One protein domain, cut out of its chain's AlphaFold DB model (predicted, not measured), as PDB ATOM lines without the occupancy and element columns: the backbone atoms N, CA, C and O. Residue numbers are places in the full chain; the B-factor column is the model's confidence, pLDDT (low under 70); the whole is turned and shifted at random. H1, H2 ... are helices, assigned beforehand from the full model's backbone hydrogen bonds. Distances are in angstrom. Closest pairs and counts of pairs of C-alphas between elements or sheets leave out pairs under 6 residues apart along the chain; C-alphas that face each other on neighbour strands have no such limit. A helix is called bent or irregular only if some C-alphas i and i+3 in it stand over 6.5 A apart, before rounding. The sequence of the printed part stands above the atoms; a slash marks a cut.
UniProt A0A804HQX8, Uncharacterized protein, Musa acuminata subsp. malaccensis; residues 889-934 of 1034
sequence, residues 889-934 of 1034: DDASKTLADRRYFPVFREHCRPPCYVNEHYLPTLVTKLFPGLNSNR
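This is residues 889 to 934 of the 1034 residues of an uncharacterized protein of Musa acuminata subsp. malaccensis (UniProt A0A804HQX8). The chain folds back on itself as an open, flat U: H1 and H2 follow one another along one limb, residues 908 to 917 make the turn, and H3 runs back along the other limb. The two limbs are near each other but make few contacts, and the tail of residues 927 to 934 leads away after H3. The printed part has 46 residues, with three named helices in the order H1, H2, H3 and no named strand; the class is all helix, though under half of the residues, 21 of 46, are in named elements. The whole is only just compact, close to loose, with a radius of gyration of the C-alphas of 11.1 A, and the C-alphas span 30 by 24 by 13 A.

The longest helix is H3, residues 918 to 926. H2, residues 901 to 907, is close to H3 but not clearly touching it; their closest C-alphas, those of Phe 904 and Tyr 918, are 6.6 A apart. H2 and H3 run opposite ways at a steep tilt of 55 degrees, with their centres 13.3 A apart. H1, residues 891 to 895, is also close to H3 but not clearly touching it. The closest C-alphas of H1 and H3 are those of Thr 894 and Leu 922, 8.0 A apart, and their centres are 11.9 A apart. H1 and H2 are apart, though they follow each other in the chain. In H1, H2 and H3, every pair of O i and N i+4 is within hydrogen-bond range.

H3 begins at C-alpha 918, at (144.984, 135.924, 158.113), and ends at C-alpha 926, at (133.087, 136.933, 157.086), 12.0 A from first to last C-alpha. H2 measures 10.0 A from C-alpha 901 to C-alpha 907, which is at (149.528, 127.212, 163.717). H1 begins at C-alpha 891, at (137.800, 147.449, 161.608), and measures 6.4 A from first to last C-alpha. No helix is bent or irregular.

The two C-alphas farthest apart are those of Asp 889 and Pro 911, 32.1 A; Pro 911 lies in the link from H2 to H3. The first and last printed C-alphas, those of Asp 889 and Arg 934, are 20.4 A apart. The printed part has no cut. The link from H1 to H2, 5 residues, is tight, and the link from H2 to H3, 10 residues, is short. The mean pLDDT of the printed part is 78.8. Residues 889 to 896 are under 70, and H1 has a mean of 55, against 89 for H2 and 85 for H3.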
ATOM      1  N   ASP A 889     133.881 149.610 158.195       42.03
ATOM      2  CA  ASP A 889     133.209 149.939 159.474       42.03
ATOM      3  C   ASP A 889     133.472 148.849 160.548       42.03
ATOM      4  O   ASP A 889     133.546 149.083 161.755       42.03
ATOM      5  N   ASP A 890     133.740 147.629 160.071       49.28
ATOM      6  CA  ASP A 890     134.170 146.455 160.822       49.28
ATOM      7  C   ASP A 890     135.694 146.313 161.037       49.28
ATOM      8  O   ASP A 890     136.197 145.217 161.324       49.28
ATOM      9  N   ALA A 891     136.458 147.410 161.009       51.31
ATOM     10  CA  ALA A 891     137.800 147.449 161.608       51.31
ATOM     11  C   ALA A 891     137.760 146.960 163.075       51.31
ATOM     12  O   ALA A 891     138.628 146.202 163.525       51.31
ATOM     13  N   SER A 892     136.665 147.287 163.772       52.72
ATOM     14  CA  SER A 892     136.268 146.742 165.074       52.72
ATOM     15  C   SER A 892     136.280 145.203 165.116       52.72
ATOM     16  O   SER A 892     136.910 144.630 166.003       52.72
ATOM     17  N   LYS A 893     135.673 144.509 164.141       54.50
ATOM     18  CA  LYS A 893     135.646 143.033 164.068       54.50
ATOM     19  C   LYS A 893     137.016 142.421 163.760       54.50
ATOM     20  O   LYS A 893     137.276 141.303 164.198       54.50
ATOM     21  N   THR A 894     137.911 143.139 163.077       59.25
ATOM     22  CA  THR A 894     139.298 142.680 162.844       59.25
ATOM     23  C   THR A 894     140.151 142.770 164.113       59.25
ATOM     24  O   THR A 894     140.949 141.871 164.380       59.25
ATOM     25  N   LEU A 895     139.954 143.815 164.926       59.19
ATOM     26  CA  LEU A 895     140.600 143.980 166.235       59.19
ATOM     27  C   LEU A 895     139.974 143.089 167.324       59.19
ATOM     28  O   LEU A 895     140.664 142.651 168.245       59.19
ATOM     29  N   ALA A 896     138.679 142.785 167.207       60.53
ATOM     30  CA  ALA A 896     137.934 141.925 168.122       60.53
ATOM     31  C   ALA A 896     137.941 140.430 167.736       60.53
ATOM     32  O   ALA A 896     137.284 139.637 168.419       60.53
ATOM     33  N   ASP A 897     138.662 140.007 166.687       76.56
ATOM     34  CA  ASP A 897     138.670 138.602 166.262       76.56
ATOM     35  C   ASP A 897     139.366 137.683 167.280       76.56
ATOM     36  O   ASP A 897     140.580 137.465 167.291       76.56
ATOM     37  N   ARG A 898     138.538 137.061 168.120       79.94
ATOM     38  CA  ARG A 898     138.928 136.009 169.063       79.94
ATOM     39  C   ARG A 898     138.827 134.600 168.463       79.94
ATOM     40  O   ARG A 898     138.989 133.632 169.203       79.94
ATOM     41  N   ARG A 899     138.530 134.453 167.163       82.81
ATOM     42  CA  ARG A 899     138.210 133.165 166.525       82.81
ATOM     43  C   ARG A 899     139.236 132.700 165.495       82.81
ATOM     44  O   ARG A 899     139.601 131.527 165.545       82.81
ATOM     45  N   TYR A 900     139.682 133.545 164.568       84.38
ATOM     46  CA  TYR A 900     140.604 133.124 163.503       84.38
ATOM     47  C   TYR A 900     142.053 133.526 163.804       84.38
ATOM     48  O   TYR A 900     142.949 132.690 163.667       84.38
ATOM     49  N   PHE A 901     142.299 134.742 164.294       87.75
ATOM     50  CA  PHE A 901     143.638 135.222 164.640       87.75
ATOM     51  C   PHE A 901     144.391 134.317 165.637       87.75
ATOM     52  O   PHE A 901     145.568 134.042 165.383       87.75
ATOM     53  N   PRO A 902     143.774 133.761 166.707       89.75
ATOM     54  CA  PRO A 902     144.458 132.811 167.588       89.75
ATOM     55  C   PRO A 902     144.915 131.540 166.860       89.75
ATOM     56  O   PRO A 902     146.044 131.092 167.058       89.75
ATOM     57  N   VAL A 903     144.095 131.009 165.943       90.12
ATOM     58  CA  VAL A 903     144.447 129.824 165.143       90.12
ATOM     59  C   VAL A 903     145.675 130.116 164.283       90.12
ATOM     60  O   VAL A 903     146.620 129.326 164.292       90.12
ATOM     61  N   PHE A 904     145.717 131.269 163.603       89.50
ATOM     62  CA  PHE A 904     146.898 131.688 162.845       89.50
ATOM     63  C   PHE A 904     148.120 131.904 163.747       89.50
ATOM     64  O   PHE A 904     149.181 131.369 163.437       89.50
ATOM     65  N   ARG A 905     147.984 132.590 164.890       86.38
ATOM     66  CA  ARG A 905     149.069 132.793 165.871       86.38
ATOM     67  C   ARG A 905     149.677 131.474 166.371       86.38
ATOM     68  O   ARG A 905     150.882 131.409 166.595       86.38
ATOM     69  N   GLU A 906     148.871 130.432 166.555       88.62
ATOM     70  CA  GLU A 906     149.332 129.131 167.052       88.62
ATOM     71  C   GLU A 906     149.899 128.215 165.956       88.62
ATOM     72  O   GLU A 906     150.875 127.492 166.200       88.62
ATOM     73  N   HIS A 907     149.293 128.217 164.763       89.75
ATOM     74  CA  HIS A 907     149.528 127.212 163.717       89.75
ATOM     75  C   HIS A 907     150.358 127.728 162.533       89.75
ATOM     76  O   HIS A 907     151.051 126.937 161.891       89.75
ATOM     77  N   CYS A 908     150.342 129.034 162.249       89.94
ATOM     78  CA  CYS A 908     151.155 129.630 161.192       89.94
ATOM     79  C   CYS A 908     152.583 129.853 161.702       89.94
ATOM     80  O   CYS A 908     152.895 130.844 162.357       89.94
ATOM     81  N   ARG A 909     153.449 128.873 161.432       87.94
ATOM     82  CA  ARG A 909     154.875 128.884 161.786       87.94
ATOM     83  C   ARG A 909     155.713 128.871 160.501       87.94
ATOM     84  O   ARG A 909     155.253 128.274 159.523       87.94
ATOM     85  N   PRO A 910     156.916 129.479 160.472       84.19
ATOM     86  CA  PRO A 910     157.741 129.561 159.266       84.19
ATOM     87  C   PRO A 910     157.876 128.206 158.545       84.19
ATOM     88  O   PRO A 910     158.151 127.202 159.208       84.19
ATOM     89  N   PRO A 911     157.668 128.142 157.214       80.06
ATOM     90  CA  PRO A 911     157.598 129.259 156.260       80.06
ATOM     91  C   PRO A 911     156.218 129.941 156.107       80.06
ATOM     92  O   PRO A 911     156.038 130.715 155.178       80.06
ATOM     93  N   CYS A 912     155.234 129.671 156.971       84.88
ATOM     94  CA  CYS A 912     153.955 130.392 156.965       84.88
ATOM     95  C   CYS A 912     154.111 131.824 157.516       84.88
ATOM     96  O   CYS A 912     154.670 131.997 158.603       84.88
ATOM     97  N   TYR A 913     153.561 132.820 156.812       84.31
ATOM     98  CA  TYR A 913     153.475 134.214 157.259       84.31
ATOM     99  C   TYR A 913     152.022 134.585 157.585       84.31
ATOM    100  O   TYR A 913     151.148 134.531 156.724       84.31
ATOM    101  N   VAL A 914     151.753 134.990 158.834       84.50
ATOM    102  CA  VAL A 914     150.389 135.310 159.309       84.50
ATOM    103  C   VAL A 914     149.738 136.387 158.437       84.50
ATOM    104  O   VAL A 914     148.588 136.238 158.031       84.50
ATOM    105  N   ASN A 915     150.491 137.434 158.104       79.56
ATOM    106  CA  ASN A 915     150.023 138.611 157.370       79.56
ATOM    107  C   ASN A 915     149.474 138.252 155.974       79.56
ATOM    108  O   ASN A 915     148.502 138.849 155.523       79.56
ATOM    109  N   GLU A 916     150.060 137.248 155.318       86.56
ATOM    110  CA  GLU A 916     149.702 136.815 153.960       86.56
ATOM    111  C   GLU A 916     148.453 135.922 153.915       86.56
ATOM    112  O   GLU A 916     147.952 135.610 152.834       86.56
ATOM    113  N   HIS A 917     147.967 135.440 155.065       85.50
ATOM    114  CA  HIS A 917     146.912 134.420 155.125       85.50
ATOM    115  C   HIS A 917     145.749 134.795 156.052       85.50
ATOM    116  O   HIS A 917     144.607 134.436 155.755       85.50
ATOM    117  N   TYR A 918     146.003 135.532 157.138       87.69
ATOM    118  CA  TYR A 918     144.984 135.924 158.113       87.69
ATOM    119  C   TYR A 918     143.914 136.825 157.490       87.69
ATOM    120  O   TYR A 918     142.753 136.426 157.455       87.69
ATOM    121  N   LEU A 919     144.295 137.988 156.944       85.44
ATOM    122  CA  LEU A 919     143.334 138.942 156.376       85.44
ATOM    123  C   LEU A 919     142.544 138.346 155.190       85.44
ATOM    124  O   LEU A 919     141.314 138.394 155.245       85.44
ATOM    125  N   PRO A 920     143.163 137.680 154.187       83.94
ATOM    126  CA  PRO A 920     142.403 137.006 153.130       83.94
ATOM    127  C   PRO A 920     141.431 135.944 153.658       83.94
ATOM    128  O   PRO A 920     140.320 135.817 153.143       83.94
ATOM    129  N   THR A 921     141.805 135.198 154.707       85.75
ATOM    130  CA  THR A 921     140.913 134.201 155.322       85.75
ATOM    131  C   THR A 921     139.766 134.863 156.077       85.75
ATOM    132  O   THR A 921     138.625 134.437 155.914       85.75
ATOM    133  N   LEU A 922     140.039 135.903 156.868       86.75
ATOM    134  CA  LEU A 922     139.034 136.643 157.632       86.75
ATOM    135  C   LEU A 922     137.971 137.227 156.693       86.75
ATOM    136  O   LEU A 922     136.786 136.936 156.854       86.75
ATOM    137  N   VAL A 923     138.399 137.948 155.654       84.81
ATOM    138  CA  VAL A 923     137.501 138.549 154.656       84.81
ATOM    139  C   VAL A 923     136.731 137.473 153.888       84.81
ATOM    140  O   VAL A 923     135.514 137.558 153.781       84.81
ATOM    141  N   THR A 924     137.377 136.389 153.445       85.62
ATOM    142  CA  THR A 924     136.685 135.297 152.727       85.62
ATOM    143  C   THR A 924     135.691 134.523 153.609       85.62
ATOM    144  O   THR A 924     134.741 133.932 153.093       85.62
ATOM    145  N   LYS A 925     135.886 134.486 154.936       85.38
ATOM    146  CA  LYS A 925     134.991 133.779 155.872       85.38
ATOM    147  C   LYS A 925     133.886 134.663 156.464       85.38
ATOM    148  O   LYS A 925     132.860 134.100 156.841       85.38
ATOM    149  N   LEU A 926     134.077 135.982 156.554       82.50
ATOM    150  CA  LEU A 926     133.087 136.933 157.086       82.50
ATOM    151  C   LEU A 926     132.351 137.721 155.991       82.50
ATOM    152  O   LEU A 926     131.135 137.851 156.059       82.50
ATOM    153  N   PHE A 927     133.069 138.192 154.969       82.38
ATOM    154  CA  PHE A 927     132.583 139.139 153.959       82.38
ATOM    155  C   PHE A 927     132.856 138.664 152.513       82.38
ATOM    156  O   PHE A 927     133.449 139.401 151.721       82.38
ATOM    157  N   PRO A 928     132.446 137.441 152.116       80.31
ATOM    158  CA  PRO A 928     132.773 136.895 150.796       80.31
ATOM    159  C   PRO A 928     132.238 137.741 149.628       80.31
ATOM    160  O   PRO A 928     132.873 137.766 148.581       80.31
ATOM    161  N   GLY A 929     131.118 138.454 149.811       77.44
ATOM    162  CA  GLY A 929     130.551 139.360 148.800       77.44
ATOM    163  C   GLY A 929     131.299 140.688 148.631       77.44
ATOM    164  O   GLY A 929     131.176 141.310 147.584       77.44
ATOM    165  N   LEU A 930     132.110 141.098 149.615       77.38
ATOM    166  CA  LEU A 930     132.961 142.296 149.535       77.38
ATOM    167  C   LEU A 930     134.389 141.964 149.054       77.38
ATOM    168  O   LEU A 930     135.220 142.854 148.884       77.38
ATOM    169  N   ASN A 931     134.701 140.682 148.830       81.12
ATOM    170  CA  ASN A 931     136.018 140.250 148.377       81.12
ATOM    171  C   ASN A 931     136.108 140.228 146.842       81.12
ATOM    172  O   ASN A 931     135.670 139.281 146.190       81.12
ATOM    173  N   SER A 932     136.775 141.229 146.267       79.44
ATOM    174  CA  SER A 932     137.077 141.290 144.830       79.44
ATOM    175  C   SER A 932     138.051 140.201 144.344       79.44
ATOM    176  O   SER A 932     138.194 140.003 143.140       79.44
ATOM    177  N   ASN A 933     138.738 139.501 145.258       78.50
ATOM    178  CA  ASN A 933     139.809 138.533 144.993       78.50
ATOM    179  C   ASN A 933     141.008 139.098 144.191       78.50
ATOM    180  O   ASN A 933     141.795 138.331 143.636       78.50
ATOM    181  N   ARG A 934     141.189 140.429 144.166       77.88
ATOM    182  CA  ARG A 934     142.307 141.131 143.505       77.88
ATOM    183  C   ARG A 934     142.899 142.231 144.390       77.88
ATOM    184  O   ARG A 934     142.171 142.974 145.040       77.88
TER     185      ARG A 934